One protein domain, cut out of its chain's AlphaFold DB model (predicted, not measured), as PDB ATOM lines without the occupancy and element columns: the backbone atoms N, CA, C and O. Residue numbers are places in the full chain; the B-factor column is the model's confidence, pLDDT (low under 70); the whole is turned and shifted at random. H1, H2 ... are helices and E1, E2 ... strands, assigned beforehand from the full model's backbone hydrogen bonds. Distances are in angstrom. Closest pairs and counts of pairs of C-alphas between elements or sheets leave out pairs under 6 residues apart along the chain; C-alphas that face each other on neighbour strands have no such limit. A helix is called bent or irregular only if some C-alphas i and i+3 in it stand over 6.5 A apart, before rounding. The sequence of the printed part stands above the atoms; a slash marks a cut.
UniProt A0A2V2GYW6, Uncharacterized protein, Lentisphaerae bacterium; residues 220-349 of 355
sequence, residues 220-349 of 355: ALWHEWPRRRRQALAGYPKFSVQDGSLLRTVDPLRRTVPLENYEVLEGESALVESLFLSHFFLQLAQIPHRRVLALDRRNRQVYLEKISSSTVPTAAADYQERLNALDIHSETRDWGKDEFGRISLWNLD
ATOM      1  N   ALA A 220     191.916 278.872 286.139       93.69
ATOM      2  CA  ALA A 220     192.802 277.728 286.336       93.69
ATOM      3  C   ALA A 220     192.493 276.586 285.355       93.69
ATOM      4  O   ALA A 220     193.418 276.010 284.778       93.69
ATOM      5  N   LEU A 221     191.212 276.283 285.122       95.25
ATOM      6  CA  LEU A 221     190.794 275.282 284.144       95.25
ATOM      7  C   LEU A 221     191.285 275.649 282.743       95.25
ATOM      8  O   LEU A 221     191.925 274.818 282.104       95.25
ATOM      9  N   TRP A 222     191.066 276.887 282.295       95.69
ATOM     10  CA  TRP A 222     191.530 277.347 280.984       95.69
ATOM     11  C   TRP A 222     193.046 277.263 280.831       95.69
ATOM     12  O   TRP A 222     193.544 276.784 279.811       95.69
ATOM     13  N   HIS A 223     193.788 277.651 281.867       96.12
ATOM     14  CA  HIS A 223     195.241 277.522 281.880       96.12
ATOM     15  C   HIS A 223     195.698 276.058 281.747       96.12
ATOM     16  O   HIS A 223     196.640 275.747 281.014       96.12
ATOM     17  N   GLU A 224     195.030 275.132 282.439       96.19
ATOM     18  CA  GLU A 224     195.374 273.711 282.408       96.19
ATOM     19  C   GLU A 224     194.832 272.964 281.177       96.19
ATOM     20  O   GLU A 224     195.363 271.900 280.822       96.19
ATOM     21  N   TRP A 225     193.793 273.491 280.523       96.50
ATOM     22  CA  TRP A 225     193.010 272.796 279.500       96.50
ATOM     23  C   TRP A 225     193.846 272.207 278.354       96.50
ATOM     24  O   TRP A 225     193.683 271.014 278.073       96.50
ATOM     25  N   PRO A 226     194.838 272.911 277.764       96.31
ATOM     26  CA  PRO A 226     195.666 272.342 276.696       96.31
ATOM     27  C   PRO A 226     196.393 271.055 277.112       96.31
ATOM     28  O   PRO A 226     196.587 270.130 276.318       96.31
ATOM     29  N   ARG A 227     196.800 270.959 278.386       96.62
ATOM     30  CA  ARG A 227     197.385 269.733 278.936       96.62
ATOM     31  C   ARG A 227     196.315 268.664 279.141       96.62
ATOM     32  O   ARG A 227     196.575 267.514 278.786       96.62
ATOM     33  N   ARG A 228     195.153 269.013 279.702       96.25
ATOM     34  CA  ARG A 228     194.064 268.059 279.984       96.25
ATOM     35  C   ARG A 228     193.510 267.432 278.706       96.25
ATOM     36  O   ARG A 228     193.417 266.210 278.649       96.25
ATOM     37  N   ARG A 229     193.310 268.227 277.649       96.56
ATOM     38  CA  ARG A 229     192.944 267.765 276.301       96.56
ATOM     39  C   ARG A 229     193.877 266.666 275.795       96.56
ATOM     40  O   ARG A 229     193.426 265.590 275.412       96.56
ATOM     41  N   ARG A 230     195.195 266.898 275.844       96.88
ATOM     42  CA  ARG A 230     196.191 265.895 275.421       96.88
ATOM     43  C   ARG A 230     196.129 264.625 276.265       96.88
ATOM     44  O   ARG A 230     196.246 263.537 275.718       96.88
ATOM     45  N   GLN A 231     195.938 264.751 277.578       95.94
ATOM     46  CA  GLN A 231     195.814 263.599 278.476       95.94
ATOM     47  C   GLN A 231     194.559 262.768 278.163       95.94
ATOM     48  O   GLN A 231     194.658 261.548 278.058       95.94
ATOM     49  N   ALA A 232     193.410 263.420 277.970       95.56
ATOM     50  CA  ALA A 232     192.154 262.758 277.633       95.56
ATOM     51  C   ALA A 232     192.217 262.039 276.279       95.56
ATOM     52  O   ALA A 232     191.774 260.904 276.167       95.56
ATOM     53  N   LEU A 233     192.830 262.646 275.261       96.25
ATOM     54  CA  LEU A 233     192.960 262.041 273.929       96.25
ATOM     55  C   LEU A 233     194.002 260.918 273.842       96.25
ATOM     56  O   LEU A 233     193.976 260.154 272.874       96.25
ATOM     57  N   ALA A 234     194.916 260.840 274.811       95.31
ATOM     58  CA  ALA A 234     196.001 259.863 274.863       95.31
ATOM     59  C   ALA A 234     195.692 258.630 275.732       95.31
ATOM     60  O   ALA A 234     196.585 257.813 275.938       95.31
ATOM     61  N   GLY A 235     194.477 258.491 276.279       93.62
ATOM     62  CA  GLY A 235     194.155 257.358 277.154       93.62
ATOM     63  C   GLY A 235     194.801 257.459 278.533       93.62
ATOM     64  O   GLY A 235     195.212 256.447 279.101       93.62
ATOM     65  N   TYR A 236     194.975 258.675 279.066       91.75
ATOM     66  CA  TYR A 236     195.500 258.838 280.418       91.75
ATOM     67  C   TYR A 236     194.455 258.349 281.439       91.75
ATOM     68  O   TYR A 236     193.385 258.959 281.495       91.75
ATOM     69  N   PRO A 237     194.762 257.371 282.322       88.06
ATOM     70  CA  PRO A 237     193.763 256.671 283.149       88.06
ATOM     71  C   PRO A 237     192.917 257.527 284.104       88.06
ATOM     72  O   PRO A 237     191.981 257.025 284.714       88.06
ATOM     73  N   LYS A 238     193.243 258.815 284.279       87.69
ATOM     74  CA  LYS A 238     192.398 259.770 285.014       87.69
ATOM     75  C   LYS A 238     191.184 260.246 284.195       87.69
ATOM     76  O   LYS A 238     190.239 260.756 284.780       87.69
ATOM     77  N   PHE A 239     191.247 260.144 282.871       93.00
ATOM     78  CA  PHE A 239     190.241 260.656 281.940       93.00
ATOM     79  C   PHE A 239     189.679 259.539 281.067       93.00
ATOM     80  O   PHE A 239     188.470 259.401 280.929       93.00
ATOM     81  N   SER A 240     190.551 258.729 280.477       95.06
ATOM     82  CA  SER A 240     190.147 257.736 279.491       95.06
ATOM     83  C   SER A 240     191.088 256.541 279.472       95.06
ATOM     84  O   SER A 240     192.224 256.616 279.946       95.06
ATOM     85  N   VAL A 241     190.613 255.428 278.919       95.12
ATOM     86  CA  VAL A 241     191.381 254.192 278.732       95.12
ATOM     87  C   VAL A 241     191.153 253.676 277.316       95.12
ATOM     88  O   VAL A 241     190.027 253.679 276.822       95.12
ATOM     89  N   GLN A 242     192.226 253.242 276.655       95.12
ATOM     90  CA  GLN A 242     192.138 252.585 275.353       95.12
ATOM     91  C   GLN A 242     191.620 251.148 275.530       95.12
ATOM     92  O   GLN A 242     192.229 250.362 276.255       95.12
ATOM     93  N   ASP A 243     190.529 250.809 274.847       93.50
ATOM     94  CA  ASP A 243     189.877 249.495 274.846       93.50
ATOM     95  C   ASP A 243     189.556 249.099 273.394       93.50
ATOM     96  O   ASP A 243     188.593 249.573 272.786       93.50
ATOM     97  N   GLY A 244     190.432 248.299 272.780       92.25
ATOM     98  CA  GLY A 244     190.354 247.998 271.349       92.25
ATOM     99  C   GLY A 244     190.479 249.265 270.493       92.25
ATOM    100  O   GLY A 244     191.455 250.006 270.624       92.25
ATOM    101  N   SER A 245     189.503 249.523 269.614       92.12
ATOM    102  CA  SER A 245     189.418 250.769 268.828       92.12
ATOM    103  C   SER A 245     188.841 251.950 269.610       92.12
ATOM    104  O   SER A 245     188.957 253.089 269.155       92.12
ATOM    105  N   LEU A 246     188.236 251.696 270.772       96.56
ATOM    106  CA  LEU A 246     187.524 252.698 271.545       96.56
ATOM    107  C   LEU A 246     188.450 253.370 272.551       96.56
ATOM    108  O   LEU A 246     189.233 252.729 273.249       96.56
ATOM    109  N   LEU A 247     188.298 254.678 272.676       97.19
ATOM    110  CA  LEU A 247     188.808 255.438 273.799       97.19
ATOM    111  C   LEU A 247     187.652 255.643 274.778       97.19
ATOM    112  O   LEU A 247     186.761 256.454 274.532       97.19
ATOM    113  N   ARG A 248     187.628 254.854 275.854       97.06
ATOM    114  CA  ARG A 248     186.515 254.816 276.812       97.06
ATOM    115  C   ARG A 248     186.696 255.846 277.909       97.06
ATOM    116  O   ARG A 248     187.799 256.009 278.431       97.06
ATOM    117  N   THR A 249     185.605 256.503 278.275       96.25
ATOM    118  CA  THR A 249     185.564 257.469 279.371       96.25
ATOM    119  C   THR A 249     185.696 256.774 280.719       96.25
ATOM    120  O   THR A 249     185.160 255.685 280.951       96.25
ATOM    121  N   VAL A 250     186.400 257.446 281.622       92.94
ATOM    122  CA  VAL A 250     186.553 257.055 283.015       92.94
ATOM    123  C   VAL A 250     185.803 258.045 283.905       92.94
ATOM    124  O   VAL A 250     185.953 259.258 283.759       92.94
ATOM    125  N   ASP A 251     184.996 257.530 284.831       89.25
ATOM    126  CA  ASP A 251     184.250 258.351 285.784       89.25
ATOM    127  C   ASP A 251     185.162 258.952 286.883       89.25
ATOM    128  O   ASP A 251     186.337 258.587 287.012       89.25
ATOM    129  N   PRO A 252     184.655 259.873 287.721       86.31
ATOM    130  CA  PRO A 252     185.416 260.412 288.849       86.31
ATOM    131  C   PRO A 252     185.941 259.371 289.857       86.31
ATOM    132  O   PRO A 252     186.961 259.635 290.494       86.31
ATOM    133  N   LEU A 253     185.325 258.181 289.955       88.38
ATOM    134  CA  LEU A 253     185.808 257.048 290.768       88.38
ATOM    135  C   LEU A 253     186.884 256.208 290.066       88.38
ATOM    136  O   LEU A 253     187.337 255.194 290.597       88.38
ATOM    137  N   ARG A 254     187.325 256.632 288.880       87.88
ATOM    138  CA  ARG A 254     188.321 255.954 288.045       87.88
ATOM    139  C   ARG A 254     187.852 254.609 287.494       87.88
ATOM    140  O   ARG A 254     188.675 253.739 287.206       87.88
ATOM    141  N   ARG A 255     186.542 254.436 287.328       90.38
ATOM    142  CA  ARG A 255     185.944 253.257 286.698       90.38
ATOM    143  C   ARG A 255     185.656 253.557 285.236       90.38
ATOM    144  O   ARG A 255     185.179 254.638 284.895       90.38
ATOM    145  N   THR A 256     185.914 252.587 284.368       88.31
ATOM    146  CA  THR A 256     185.454 252.666 282.980       88.31
ATOM    147  C   THR A 256     183.932 252.665 282.970       88.31
ATOM    148  O   THR A 256     183.312 251.756 283.524       88.31
ATOM    149  N   VAL A 257     183.328 253.666 282.333       84.31
ATOM    150  CA  VAL A 257     181.870 253.758 282.249       84.31
ATOM    151  C   VAL A 257     181.341 252.626 281.349       84.31
ATOM    152  O   VAL A 257     181.889 252.414 280.256       84.31
ATOM    153  N   PRO A 258     180.318 251.858 281.776       86.88
ATOM    154  CA  PRO A 258     179.685 250.849 280.930       86.88
ATOM    155  C   PRO A 258     179.142 251.456 279.630       86.88
ATOM    156  O   PRO A 258     178.611 252.565 279.627       86.88
ATOM    157  N   LEU A 259     179.275 250.726 278.521       89.19
ATOM    158  CA  LEU A 259     178.670 251.101 277.240       89.19
ATOM    159  C   LEU A 259     177.248 250.548 277.173       89.19
ATOM    160  O   LEU A 259     176.967 249.583 276.471       89.19
ATOM    161  N   GLU A 260     176.362 251.164 277.943       89.31
ATOM    162  CA  GLU A 260     174.949 250.800 278.049       89.31
ATOM    163  C   GLU A 260     174.089 252.047 277.847       89.31
ATOM    164  O   GLU A 260     174.539 253.156 278.131       89.31
ATOM    165  N   ASN A 261     172.855 251.872 277.358       89.31
ATOM    166  CA  ASN A 261     171.889 252.960 277.161       89.31
ATOM    167  C   ASN A 261     172.500 254.186 276.466       89.31
ATOM    168  O   ASN A 261     172.478 255.295 276.999       89.31
ATOM    169  N   TYR A 262     173.055 253.974 275.275       94.81
ATOM    170  CA  TYR A 262     173.734 255.010 274.506       94.81
ATOM    171  C   TYR A 262     173.064 255.275 273.161       94.81
ATOM    172  O   TYR A 262     172.294 254.462 272.648       94.81
ATOM    173  N   GLU A 263     173.405 256.414 272.575       95.56
ATOM    174  CA  GLU A 263     173.251 256.669 271.147       95.56
ATOM    175  C   GLU A 263     174.617 256.930 270.514       95.56
ATOM    176  O   GLU A 263     175.581 257.290 271.195       95.56
ATOM    177  N   VAL A 264     174.700 256.715 269.206       97.00
ATOM    178  CA  VAL A 264     175.926 256.918 268.436       97.00
ATOM    179  C   VAL A 264     175.722 258.109 267.522       97.00
ATOM    180  O   VAL A 264     174.763 258.144 266.752       97.00
ATOM    181  N   LEU A 265     176.646 259.060 267.593       96.06
ATOM    182  CA  LEU A 265     176.755 260.142 266.628       96.06
ATOM    183  C   LEU A 265     177.967 259.868 265.738       96.06
ATOM    184  O   LEU A 265     179.082 259.710 266.234       96.06
ATOM    185  N   GLU A 266     177.738 259.809 264.429       96.81
ATOM    186  CA  GLU A 266     178.788 259.737 263.413       96.81
ATOM    187  C   GLU A 266     179.014 261.125 262.808       96.81
ATOM    188  O   GLU A 266     178.066 261.878 262.578       96.81
ATOM    189  N   GLY A 267     180.271 261.478 262.547       94.25
ATOM    190  CA  GLY A 267     180.599 262.768 261.955       94.25
ATOM    191  C   GLY A 267     182.048 262.877 261.511       94.25
ATOM    192  O   GLY A 267     182.774 261.892 261.417       94.25
ATOM    193  N   GLU A 268     182.498 264.094 261.222       95.81
ATOM    194  CA  GLU A 268     183.915 264.341 260.966       95.81
ATOM    195  C   GLU A 268     184.754 264.117 262.230       95.81
ATOM    196  O   GLU A 268     184.290 264.350 263.348       95.81
ATOM    197  N   SER A 269     186.022 263.724 262.065       93.25
ATOM    198  CA  SER A 269     186.918 263.432 263.192       93.25
ATOM    199  C   SER A 269     187.020 264.594 264.185       93.25
ATOM    200  O   SER A 269     186.999 264.373 265.392       93.25
ATOM    201  N   ALA A 270     187.075 265.835 263.688       93.75
ATOM    202  CA  ALA A 270     187.129 267.022 264.538       93.75
ATOM    203  C   ALA A 270     185.865 267.173 265.402       93.75
ATOM    204  O   ALA A 270     185.967 267.505 266.582       93.75
ATOM    205  N   LEU A 271     184.686 266.870 264.844       94.44
ATOM    206  CA  LEU A 271     183.415 266.942 265.560       94.44
ATOM    207  C   LEU A 271     183.375 265.921 266.701       94.44
ATOM    208  O   LEU A 271     183.198 266.305 267.857       94.44
ATOM    209  N   VAL A 272     183.591 264.637 266.404       96.12
ATOM    210  CA  VAL A 272     183.483 263.577 267.421       96.12
ATOM    211  C   VAL A 272     184.532 263.714 268.527       96.12
ATOM    212  O   VAL A 272     184.225 263.476 269.697       96.12
ATOM    213  N   GLU A 273     185.744 264.178 268.201       96.44
ATOM    214  CA  GLU A 273     186.762 264.486 269.210       96.44
ATOM    215  C   GLU A 273     186.380 265.687 270.077       96.44
ATOM    216  O   GLU A 273     186.576 265.644 271.291       96.44
ATOM    217  N   SER A 274     185.820 266.747 269.488       96.12
ATOM    218  CA  SER A 274     185.401 267.937 270.240       96.12
ATOM    219  C   SER A 274     184.261 267.637 271.221       96.12
ATOM    220  O   SER A 274     184.275 268.126 272.352       96.12
ATOM    221  N   LEU A 275     183.327 266.753 270.854       96.50
ATOM    222  CA  LEU A 275     182.275 266.274 271.755       96.50
ATOM    223  C   LEU A 275     182.865 265.450 272.904       96.50
ATOM    224  O   LEU A 275     182.553 265.704 274.067       96.50
ATOM    225  N   PHE A 276     183.787 264.529 272.598       96.75
ATOM    226  CA  PHE A 276     184.516 263.756 273.608       96.75
ATOM    227  C   PHE A 276     185.274 264.655 274.596       96.75
ATOM    228  O   PHE A 276     185.271 264.411 275.800       96.75
ATOM    229  N   LEU A 277     185.888 265.730 274.106       97.38
ATOM    230  CA  LEU A 277     186.581 266.710 274.936       97.38
ATOM    231  C   LEU A 277     185.633 267.579 275.766       97.38
ATOM    232  O   LEU A 277     185.931 267.842 276.932       97.38
ATOM    233  N   SER A 278     184.487 267.968 275.208       97.31
ATOM    234  CA  SER A 278     183.463 268.760 275.904       97.31
ATOM    235  C   SER A 278     183.010 268.082 277.198       97.31
ATOM    236  O   SER A 278     182.891 268.742 278.228       97.31
ATOM    237  N   HIS A 279     182.865 266.753 277.184       95.88
ATOM    238  CA  HIS A 279     182.577 265.968 278.385       95.88
ATOM    239  C   HIS A 279     183.616 266.184 279.500       95.88
ATOM    240  O   HIS A 279     183.269 266.546 280.625       95.88
ATOM    241  N   PHE A 280     184.910 266.033 279.201       95.62
ATOM    242  CA  PHE A 280     185.953 266.216 280.219       95.62
ATOM    243  C   PHE A 280     186.084 267.660 280.685       95.62
ATOM    244  O   PHE A 280     186.374 267.891 281.860       95.62
ATOM    245  N   PHE A 281     185.874 268.624 279.788       96.12
ATOM    246  CA  PHE A 281     185.874 270.034 280.147       96.12
ATOM    247  C   PHE A 281     184.783 270.334 281.182       96.12
ATOM    248  O   PHE A 281     185.076 270.854 282.258       96.12
ATOM    249  N   LEU A 282     183.545 269.910 280.911       94.62
ATOM    250  CA  LEU A 282     182.407 270.090 281.816       94.62
ATOM    251  C   LEU A 282     182.567 269.310 283.126       94.62
ATOM    252  O   LEU A 282     182.227 269.826 284.193       94.62
ATOM    253  N   GLN A 283     183.127 268.096 283.074       92.69
ATOM    254  CA  GLN A 283     183.439 267.316 284.274       92.69
ATOM    255  C   GLN A 283     184.435 268.057 285.177       92.69
ATOM    256  O   GLN A 283     184.228 268.131 286.388       92.69
ATOM    257  N   LEU A 284     185.495 268.637 284.604       92.75
ATOM    258  CA  LEU A 284     186.476 269.429 285.353       92.75
ATOM    259  C   LEU A 284     185.897 270.757 285.862       92.75
ATOM    260  O   LEU A 284     186.252 271.185 286.957       92.75
ATOM    261  N   ALA A 285     184.977 271.370 285.114       92.25
ATOM    262  CA  ALA A 285     184.236 272.562 285.528       92.25
ATOM    263  C   ALA A 285     183.168 272.289 286.609       92.25
ATOM    264  O   ALA A 285     182.575 273.224 287.158       92.25
ATOM    265  N   GLN A 286     182.922 271.013 286.930       91.06
ATOM    266  CA  GLN A 286     181.846 270.551 287.807       91.06
ATOM    267  C   GLN A 286     180.448 271.002 287.346       91.06
ATOM    268  O   GLN A 286     179.610 271.431 288.148       91.06
ATOM    269  N   ILE A 287     180.197 270.902 286.042       91.62
ATOM    270  CA  ILE A 287     178.896 271.178 285.436       91.62
ATOM    271  C   ILE A 287     178.219 269.839 285.132       91.62
ATOM    272  O   ILE A 287     178.784 269.044 284.376       91.62
ATOM    273  N   PRO A 288     177.037 269.546 285.701       91.00
ATOM    274  CA  PRO A 288     176.258 268.375 285.323       91.00
ATOM    275  C   PRO A 288     175.900 268.434 283.846       91.00
ATOM    276  O   PRO A 288     175.400 269.446 283.356       91.00
ATOM    277  N   HIS A 289     176.164 267.353 283.130       93.31
ATOM    278  CA  HIS A 289     175.989 267.303 281.689       93.31
ATOM    279  C   HIS A 289     175.734 265.876 281.224       93.31
ATOM    280  O   HIS A 289     176.039 264.909 281.924       93.31
ATOM    281  N   ARG A 290     175.204 265.769 280.012       93.25
ATOM    282  CA  ARG A 290     175.073 264.522 279.277       93.25
ATOM    283  C   ARG A 290     176.449 263.915 279.031       93.25
ATOM    284  O   ARG A 290     177.317 264.565 278.448       93.25
ATOM    285  N   ARG A 291     176.661 262.670 279.445       93.31
ATOM    286  CA  ARG A 291     177.996 262.064 279.384       93.31
ATOM    287  C   ARG A 291     178.348 261.562 277.987       93.31
ATOM    288  O   ARG A 291     177.502 261.044 277.259       93.31
ATOM    289  N   VAL A 292     179.636 261.642 277.658       95.94
ATOM    290  CA  VAL A 292     180.230 260.888 276.550       95.94
ATOM    291  C   VAL A 292     180.848 259.622 277.131       95.94
ATOM    292  O   VAL A 292     181.660 259.696 278.050       95.94
ATOM    293  N   LEU A 293     180.478 258.460 276.603       96.75
ATOM    294  CA  LEU A 293     180.894 257.151 277.115       96.75
ATOM    295  C   LEU A 293     182.153 256.625 276.410       96.75
ATOM    296  O   LEU A 293     182.995 255.984 277.042       96.75
ATOM    297  N   ALA A 294     182.292 256.889 275.109       97.62
ATOM    298  CA  ALA A 294     183.463 256.501 274.329       97.62
ATOM    299  C   ALA A 294     183.610 257.303 273.029       97.62
ATOM    300  O   ALA A 294     182.644 257.860 272.507       97.62
ATOM    301  N   LEU A 295     184.824 257.290 272.485       97.88
ATOM    302  CA  LEU A 295     185.180 257.797 271.163       97.88
ATOM    303  C   LEU A 295     185.773 256.662 270.315       97.88
ATOM    304  O   LEU A 295     186.728 256.013 270.737       97.88
ATOM    305  N   ASP A 296     185.264 256.474 269.099       97.56
ATOM    306  CA  ASP A 296     185.870 255.628 268.068       97.56
ATOM    307  C   ASP A 296     186.412 256.507 266.936       97.56
ATOM    308  O   ASP A 296     185.682 256.947 266.043       97.56
ATOM    309  N   ARG A 297     187.723 256.761 266.951       95.81
ATOM    310  CA  ARG A 297     188.378 257.565 265.907       95.81
ATOM    311  C   ARG A 297     188.366 256.891 264.540       95.81
ATOM    312  O   ARG A 297     188.370 257.584 263.528       95.81
ATOM    313  N   ARG A 298     188.399 255.556 264.503       94.81
ATOM    314  CA  ARG A 298     188.495 254.792 263.255       94.81
ATOM    315  C   ARG A 298     187.187 254.880 262.484       94.81
ATOM    316  O   ARG A 298     187.212 255.092 261.276       94.81
ATOM    317  N   ASN A 299     186.075 254.746 263.196       96.75
ATOM    318  CA  ASN A 299     184.737 254.815 262.617       96.75
ATOM    319  C   ASN A 299     184.150 256.235 262.642       96.75
ATOM    320  O   ASN A 299     183.075 256.457 262.099       96.75
ATOM    321  N   ARG A 300     184.873 257.204 263.224       97.31
ATOM    322  CA  ARG A 300     184.451 258.601 263.408       97.31
ATOM    323  C   ARG A 300     183.113 258.705 264.146       97.31
ATOM    324  O   ARG A 300     182.194 259.401 263.723       97.31
ATOM    325  N   GLN A 301     183.026 257.979 265.255       97.94
ATOM    326  CA  GLN A 301     181.825 257.858 266.074       97.94
ATOM    327  C   GLN A 301     182.094 258.302 267.510       97.94
ATOM    328  O   GLN A 301     183.168 258.055 268.061       97.94
ATOM    329  N   VAL A 302     181.093 258.907 268.140       97.44
ATOM    330  CA  VAL A 302     181.071 259.187 269.577       97.44
ATOM    331  C   VAL A 302     179.827 258.563 270.204       97.44
ATOM    332  O   VAL A 302     178.731 258.632 269.648       97.44
ATOM    333  N   TYR A 303     180.017 257.925 271.355       97.75
ATOM    334  CA  TYR A 303     178.978 257.217 272.096       97.75
ATOM    335  C   TYR A 303     178.500 258.126 273.219       97.75
ATOM    336  O   TYR A 303     179.268 258.439 274.130       97.75
ATOM    337  N   LEU A 304     177.252 258.565 273.150       95.81
ATOM    338  CA  LEU A 304     176.651 259.509 274.086       95.81
ATOM    339  C   LEU A 304     175.637 258.788 274.963       95.81
ATOM    340  O   LEU A 304     174.892 257.938 274.484       95.81
ATOM    341  N   GLU A 305     175.566 259.158 276.236       93.88
ATOM    342  CA  GLU A 305     174.499 258.718 277.134       93.88
ATOM    343  C   GLU A 305     173.132 259.041 276.529       93.88
ATOM    344  O   GLU A 305     172.891 260.177 276.119       93.88
ATOM    345  N   LYS A 306     172.233 258.061 276.439       92.00
ATOM    346  CA  LYS A 306     170.919 258.259 275.831       92.00
ATOM    347  C   LYS A 306     170.068 259.183 276.699       92.00
ATOM    348  O   LYS A 306     169.918 258.980 277.901       92.00
ATOM    349  N   ILE A 307     169.475 260.178 276.056       88.50
ATOM    350  CA  ILE A 307     168.518 261.094 276.672       88.50
ATOM    351  C   ILE A 307     167.198 260.350 276.930       88.50
ATOM    352  O   ILE A 307     166.634 259.741 276.017       88.50
ATOM    353  N   SER A 308     166.704 260.388 278.173       86.06
ATOM    354  CA  SER A 308     165.397 259.810 278.513       86.06
ATOM    355  C   SER A 308     164.265 260.603 277.858       86.06
ATOM    356  O   SER A 308     164.261 261.833 277.905       86.06
ATOM    357  N   SER A 309     163.256 259.903 277.331       84.44
ATOM    358  CA  SER A 309     162.044 260.517 276.772       84.44
ATOM    359  C   SER A 309     161.221 261.295 277.802       84.44
ATOM    360  O   SER A 309     160.423 262.143 277.413       84.44
ATOM    361  N   SER A 310     161.407 261.029 279.101       85.75
ATOM    362  CA  SER A 310     160.754 261.765 280.191       85.75
ATOM    363  C   SER A 310     161.389 263.125 280.480       85.75
ATOM    364  O   SER A 310     160.856 263.888 281.284       85.75
ATOM    365  N   THR A 311     162.516 263.452 279.848       86.12
ATOM    366  CA  THR A 311     163.203 264.704 280.152       86.12
ATOM    367  C   THR A 311     162.616 265.873 279.392       86.12
ATOM    368  O   THR A 311     162.372 265.814 278.188       86.12
ATOM    369  N   VAL A 312     162.462 266.974 280.114       91.88
ATOM    370  CA  VAL A 312     161.942 268.233 279.606       91.88
ATOM    371  C   VAL A 312     163.042 269.298 279.541       91.88
ATOM    372  O   VAL A 312     163.877 269.359 280.454       91.88
ATOM    373  N   PRO A 313     163.053 270.155 278.503       93.12
ATOM    374  CA  PRO A 313     163.890 271.348 278.483       93.12
ATOM    375  C   PRO A 313     163.666 272.204 279.732       93.12
ATOM    376  O   PRO A 313     162.531 272.371 280.185       93.12
ATOM    377  N   THR A 314     164.737 272.752 280.297       93.62
ATOM    378  CA  THR A 314     164.685 273.512 281.555       93.62
ATOM    379  C   THR A 314     165.653 274.684 281.527       93.62
ATOM    380  O   THR A 314     166.629 274.680 280.790       93.62
ATOM    381  N   ALA A 315     165.424 275.710 282.344       90.88
ATOM    382  CA  ALA A 315     166.453 276.720 282.557       90.88
ATOM    383  C   ALA A 315     167.653 276.101 283.296       90.88
ATOM    384  O   ALA A 315     167.479 275.227 284.151       90.88
ATOM    385  N   ALA A 316     168.852 276.617 283.022       88.31
ATOM    386  CA  ALA A 316     170.094 276.241 283.697       88.31
ATOM    387  C   ALA A 316     170.075 276.500 285.218       88.31
ATOM    388  O   ALA A 316     170.920 275.977 285.939       88.31
ATOM    389  N   ALA A 317     169.136 277.319 285.710       88.56
ATOM    390  CA  ALA A 317     169.079 277.772 287.100       88.56
ATOM    391  C   ALA A 317     170.453 278.310 287.557       88.56
ATOM    392  O   ALA A 317     171.098 279.068 286.830       88.56
ATOM    393  N   ASP A 318     170.925 277.875 288.725       88.31
ATOM    394  CA  ASP A 318     172.214 278.277 289.295       88.31
ATOM    395  C   ASP A 318     173.415 277.827 288.448       88.31
ATOM    396  O   ASP A 318     174.515 278.337 288.622       88.31
ATOM    397  N   TYR A 319     173.261 276.885 287.512       90.62
ATOM    398  CA  TYR A 319     174.383 276.457 286.675       90.62
ATOM    399  C   TYR A 319     174.783 277.510 285.630       90.62
ATOM    400  O   TYR A 319     175.931 277.493 285.180       90.62
ATOM    401  N   GLN A 320     173.902 278.465 285.290       91.56
ATOM    402  CA  GLN A 320     174.245 279.541 284.352       91.56
ATOM    403  C   GLN A 320     175.384 280.413 284.881       91.56
ATOM    404  O   GLN A 320     176.259 280.808 284.118       91.56
ATOM    405  N   GLU A 321     175.424 280.683 286.186       92.06
ATOM    406  CA  GLU A 321     176.487 281.498 286.783       92.06
ATOM    407  C   GLU A 321     177.870 280.829 286.647       92.06
ATOM    408  O   GLU A 321     178.885 281.507 286.517       92.06
ATOM    409  N   ARG A 322     177.903 279.489 286.622       91.75
ATOM    410  CA  ARG A 322     179.130 278.693 286.476       91.75
ATOM    411  C   ARG A 322     179.621 278.712 285.040       91.75
ATOM    412  O   ARG A 322     180.820 278.822 284.818       91.75
ATOM    413  N   LEU A 323     178.698 278.618 284.082       93.56
ATOM    414  CA  LEU A 323     179.021 278.796 282.670       93.56
ATOM    415  C   LEU A 323     179.482 280.226 282.377       93.56
ATOM    416  O   LEU A 323     180.465 280.403 281.667       93.56
ATOM    417  N   ASN A 324     178.850 281.232 282.985       93.88
ATOM    418  CA  ASN A 324     179.261 282.628 282.829       93.88
ATOM    419  C   ASN A 324     180.702 282.859 283.307       93.88
ATOM    420  O   ASN A 324     181.420 283.627 282.684       93.88
ATOM    421  N   ALA A 325     181.155 282.177 284.366       94.12
ATOM    422  CA  ALA A 325     182.548 282.263 284.816       94.12
ATOM    423  C   ALA A 325     183.561 281.684 283.804       94.12
ATOM    424  O   ALA A 325     184.751 281.983 283.889       94.12
ATOM    425  N   LEU A 326     183.089 280.870 282.853       93.69
ATOM    426  CA  LEU A 326     183.856 280.319 281.733       93.69
ATOM    427  C   LEU A 326     183.643 281.107 280.430       93.69
ATOM    428  O   LEU A 326     184.122 280.655 279.394       93.69
ATOM    429  N   ASP A 327     182.922 282.234 280.476       93.38
ATOM    430  CA  ASP A 327     182.470 283.015 279.316       93.38
ATOM    431  C   ASP A 327     181.597 282.207 278.333       93.38
ATOM    432  O   ASP A 327     181.615 282.424 277.121       93.38
ATOM    433  N   ILE A 328     180.813 281.260 278.861       93.50
ATOM    434  CA  ILE A 328     179.895 280.422 278.083       93.50
ATOM    435  C   ILE A 328     178.453 280.834 278.380       93.50
ATOM    436  O   ILE A 328     178.002 280.852 279.527       93.50
ATOM    437  N   HIS A 329     177.691 281.102 277.326       90.94
ATOM    438  CA  HIS A 329     176.262 281.393 277.420       90.94
ATOM    439  C   HIS A 329     175.441 280.210 276.922       90.94
ATOM    440  O   HIS A 329     175.787 279.606 275.912       90.94
ATOM    441  N   SER A 330     174.360 279.888 277.631       93.62
ATOM    442  CA  SER A 330     173.457 278.796 277.268       93.62
ATOM    443  C   SER A 330     172.006 279.247 277.313       93.62
ATOM    444  O   SER A 330     171.655 280.209 277.998       93.62
ATOM    445  N   GLU A 331     171.158 278.533 276.593       93.25
ATOM    446  CA  GLU A 331     169.725 278.752 276.511       93.25
ATOM    447  C   GLU A 331     168.960 277.600 277.174       93.25
ATOM    448  O   GLU A 331     169.486 276.519 277.414       93.25
ATOM    449  N   THR A 332     167.662 277.787 277.427       92.62
ATOM    450  CA  THR A 332     166.793 276.751 278.031       92.62
ATOM    451  C   THR A 332     166.792 275.433 277.246       92.62
ATOM    452  O   THR A 332     166.688 274.360 277.830       92.62
ATOM    453  N   ARG A 333     166.935 275.489 275.917       91.94
ATOM    454  CA  ARG A 333     166.995 274.289 275.066       91.94
ATOM    455  C   ARG A 333     168.268 273.463 275.253       91.94
ATOM    456  O   ARG A 333     168.289 272.305 274.850       91.94
ATOM    457  N   ASP A 334     169.313 274.042 275.843       94.38
ATOM    458  CA  ASP A 334     170.594 273.365 276.026       94.38
ATOM    459  C   ASP A 334     170.597 272.445 277.249       94.38
ATOM    460  O   ASP A 334     171.500 271.621 277.390       94.38
ATOM    461  N   TRP A 335     169.589 272.560 278.116       95.25
ATOM    462  CA  TRP A 335     169.502 271.864 279.393       95.25
ATOM    463  C   TRP A 335     168.268 270.977 279.469       95.25
ATOM    464  O   TRP A 335     167.186 271.352 279.023       95.25
ATOM    465  N   GLY A 336     168.421 269.825 280.115       93.06
ATOM    466  CA  GLY A 336     167.332 268.909 280.426       93.06
ATOM    467  C   GLY A 336     167.161 268.716 281.929       93.06
ATOM    468  O   GLY A 336     168.137 268.741 282.684       93.06
ATOM    469  N   LYS A 337     165.912 268.516 282.354       91.56
ATOM    470  CA  LYS A 337     165.548 268.071 283.701       91.56
ATOM    471  C   LYS A 337     165.014 266.641 283.663       91.56
ATOM    472  O   LYS A 337     163.944 266.413 283.097       91.56
ATOM    473  N   ASP A 338     165.741 265.706 284.262       86.19
ATOM    474  CA  ASP A 338     165.323 264.302 284.303       86.19
ATOM    475  C   ASP A 338     164.108 264.068 285.226       86.19
ATOM    476  O   ASP A 338     163.619 264.974 285.908       86.19
ATOM    477  N   GLU A 339     163.612 262.829 285.258       81.75
ATOM    478  CA  GLU A 339     162.459 262.423 286.078       81.75
ATOM    479  C   GLU A 339     162.682 262.567 287.593       81.75
ATOM    480  O   GLU A 339     161.722 262.700 288.351       81.75
ATOM    481  N   PHE A 340     163.940 262.611 288.037       80.81
ATOM    482  CA  PHE A 340     164.329 262.866 289.425       80.81
ATOM    483  C   PHE A 340     164.518 264.359 289.712       80.81
ATOM    484  O   PHE A 340     164.889 264.753 290.819       80.81
ATOM    485  N   GLY A 341     164.265 265.206 288.716       82.56
ATOM    486  CA  GLY A 341     164.385 266.645 288.795       82.56
ATOM    487  C   GLY A 341     165.814 267.176 288.705       82.56
ATOM    488  O   GLY A 341     166.023 268.354 289.006       82.56
ATOM    489  N   ARG A 342     166.781 266.352 288.293       84.88
ATOM    490  CA  ARG A 342     168.185 266.742 288.143       84.88
ATOM    491  C   ARG A 342     168.366 267.496 286.834       84.88
ATOM    492  O   ARG A 342     167.947 267.038 285.774       84.88
ATOM    493  N   ILE A 343     169.003 268.657 286.919       90.06
ATOM    494  CA  ILE A 343     169.273 269.529 285.775       90.06
ATOM    495  C   ILE A 343     170.666 269.204 285.231       90.06
ATOM    496  O   ILE A 343     171.622 269.111 286.001       90.06
ATOM    497  N   SER A 344     170.795 269.041 283.914       92.38
ATOM    498  CA  SER A 344     172.087 268.812 283.254       92.38
ATOM    499  C   SER A 344     172.138 269.417 281.850       92.38
ATOM    500  O   SER A 344     171.119 269.523 281.172       92.38
ATOM    501  N   LEU A 345     173.332 269.838 281.426       94.44
ATOM    502  CA  LEU A 345     173.591 270.387 280.096       94.44
ATOM    503  C   LEU A 345     173.654 269.257 279.065       94.44
ATOM    504  O   LEU A 345     174.478 268.350 279.168       94.44
ATOM    505  N   TRP A 346     172.786 269.292 278.067       92.19
ATOM    506  CA  TRP A 346     172.607 268.221 277.087       92.19
ATOM    507  C   TRP A 346     173.150 268.560 275.714       92.19
ATOM    508  O   TRP A 346     173.621 267.671 275.000       92.19
ATOM    509  N   ASN A 347     173.113 269.841 275.365       91.62
ATOM    510  CA  ASN A 347     173.671 270.325 274.121       91.62
ATOM    511  C   ASN A 347     175.195 270.465 274.238       91.62
ATOM    512  O   ASN A 347     175.724 271.540 274.512       91.62
ATOM    513  N   LEU A 348     175.919 269.363 274.030       92.81
ATOM    514  CA  LEU A 348     177.385 269.383 274.010       92.81
ATOM    515  C   LEU A 348     177.953 270.156 272.807       92.81
ATOM    516  O   LEU A 348     179.090 270.623 272.878       92.81
ATOM    517  N   ASP A 349     177.170 270.359 271.738       90.19
ATOM    518  CA  ASP A 349     177.579 271.202 270.607       90.19
ATOM    519  C   ASP A 349     177.735 272.673 271.000       90.19
ATOM    520  O   ASP A 349     178.462 273.405 270.336       90.19
TER     521      ASP A 349
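This is residues 220 to 349 of the 355 residues of an uncharacterized protein of Lentisphaerae bacterium (UniProt A0A2V2GYW6). A strongly twisted sheet of five strands has the long helix H2 packed over one face, and H1 reaches the sheet only with its last residues. To one side, at the end of the long stretch 306 to 318, a small second part holds H3 and the hairpin E6 and E7. The printed part has 130 residues, with three named helices and seven named strands in the order H1 E1 E2 E3 H2 E4 E5 H3 E6 E7; the large sheet runs E1 E2 E4 E5 E3, antiparallel throughout. The class is mixed, helices and strands; the whole is compact, with a radius of gyration of the C-alphas of 14.5 A and spans of 39 by 36 by 30 A.

Find C-alpha 220 at (192.802, 277.728, 286.336); from there H1 runs to residue 233, 20.0 A. It is irregular: C-alphas 223 and 226 are 7.3 A apart. Next come E1, residues 240 to 243, E2, 246 to 249, and E3, 262 to 266, 13.1 A long. H2, residues 269 to 284, begins at (186.918, 263.432, 263.192) and covers 23.0 A. Then read E4, 292 to 296, 11.5 A, and E5, 301 to 305, 13.3 A. H3 is residues 319 to 324, E6 335 to 337, and E7 343 to 345, ending at C-alpha (173.591, 270.387, 280.096).

Start at the five-strand sheet, with edge strands E1 and E3. In the hairpin E1 and E2, N 241 and O 248 are 2.9 A apart; between E2 and E4, N 247 and O 295 are 2.8 A apart. In the hairpin E4 and E5, N 293 and O 303 are at 2.8 A; between E5 and E3, N 263 and O 304 are at 2.9 A. H2 lies over E4 and E5 at a height over the sheet of 9.1 A, making two layers, a helix on one face of a sheet. It only just runs along the strands, at 29.7 degrees to E4 on the local plane. E3, H2 and E4 form a split strand-helix-strand unit, two strands running the same way with E5 between them, and its crossover is right-handed. H1 touches residues 277 to 284 of H2, closest at the C-alphas of Arg 229 and Leu 277, 6.6 A, opposite ways at a steep tilt of 50 degrees; it only grazes the sheet. H3 is not on this sheet and is apart from H1 and H2. In the hairpin E6 and E7, N 336 and O 344 are 2.9 A apart. Every O i to N i+4 pair is within hydrogen-bond range in H3, but 7 of 10 in H1 and 11 of 12 in H2.

The C-alphas farthest apart, those of Gly 244 and Ala 317, are 39.8 A apart. The printed part has no cut; its long links are E2 to E3 and E5 to H3. The mean pLDDT of the printed part is 92.9, and no printed residue is under 70.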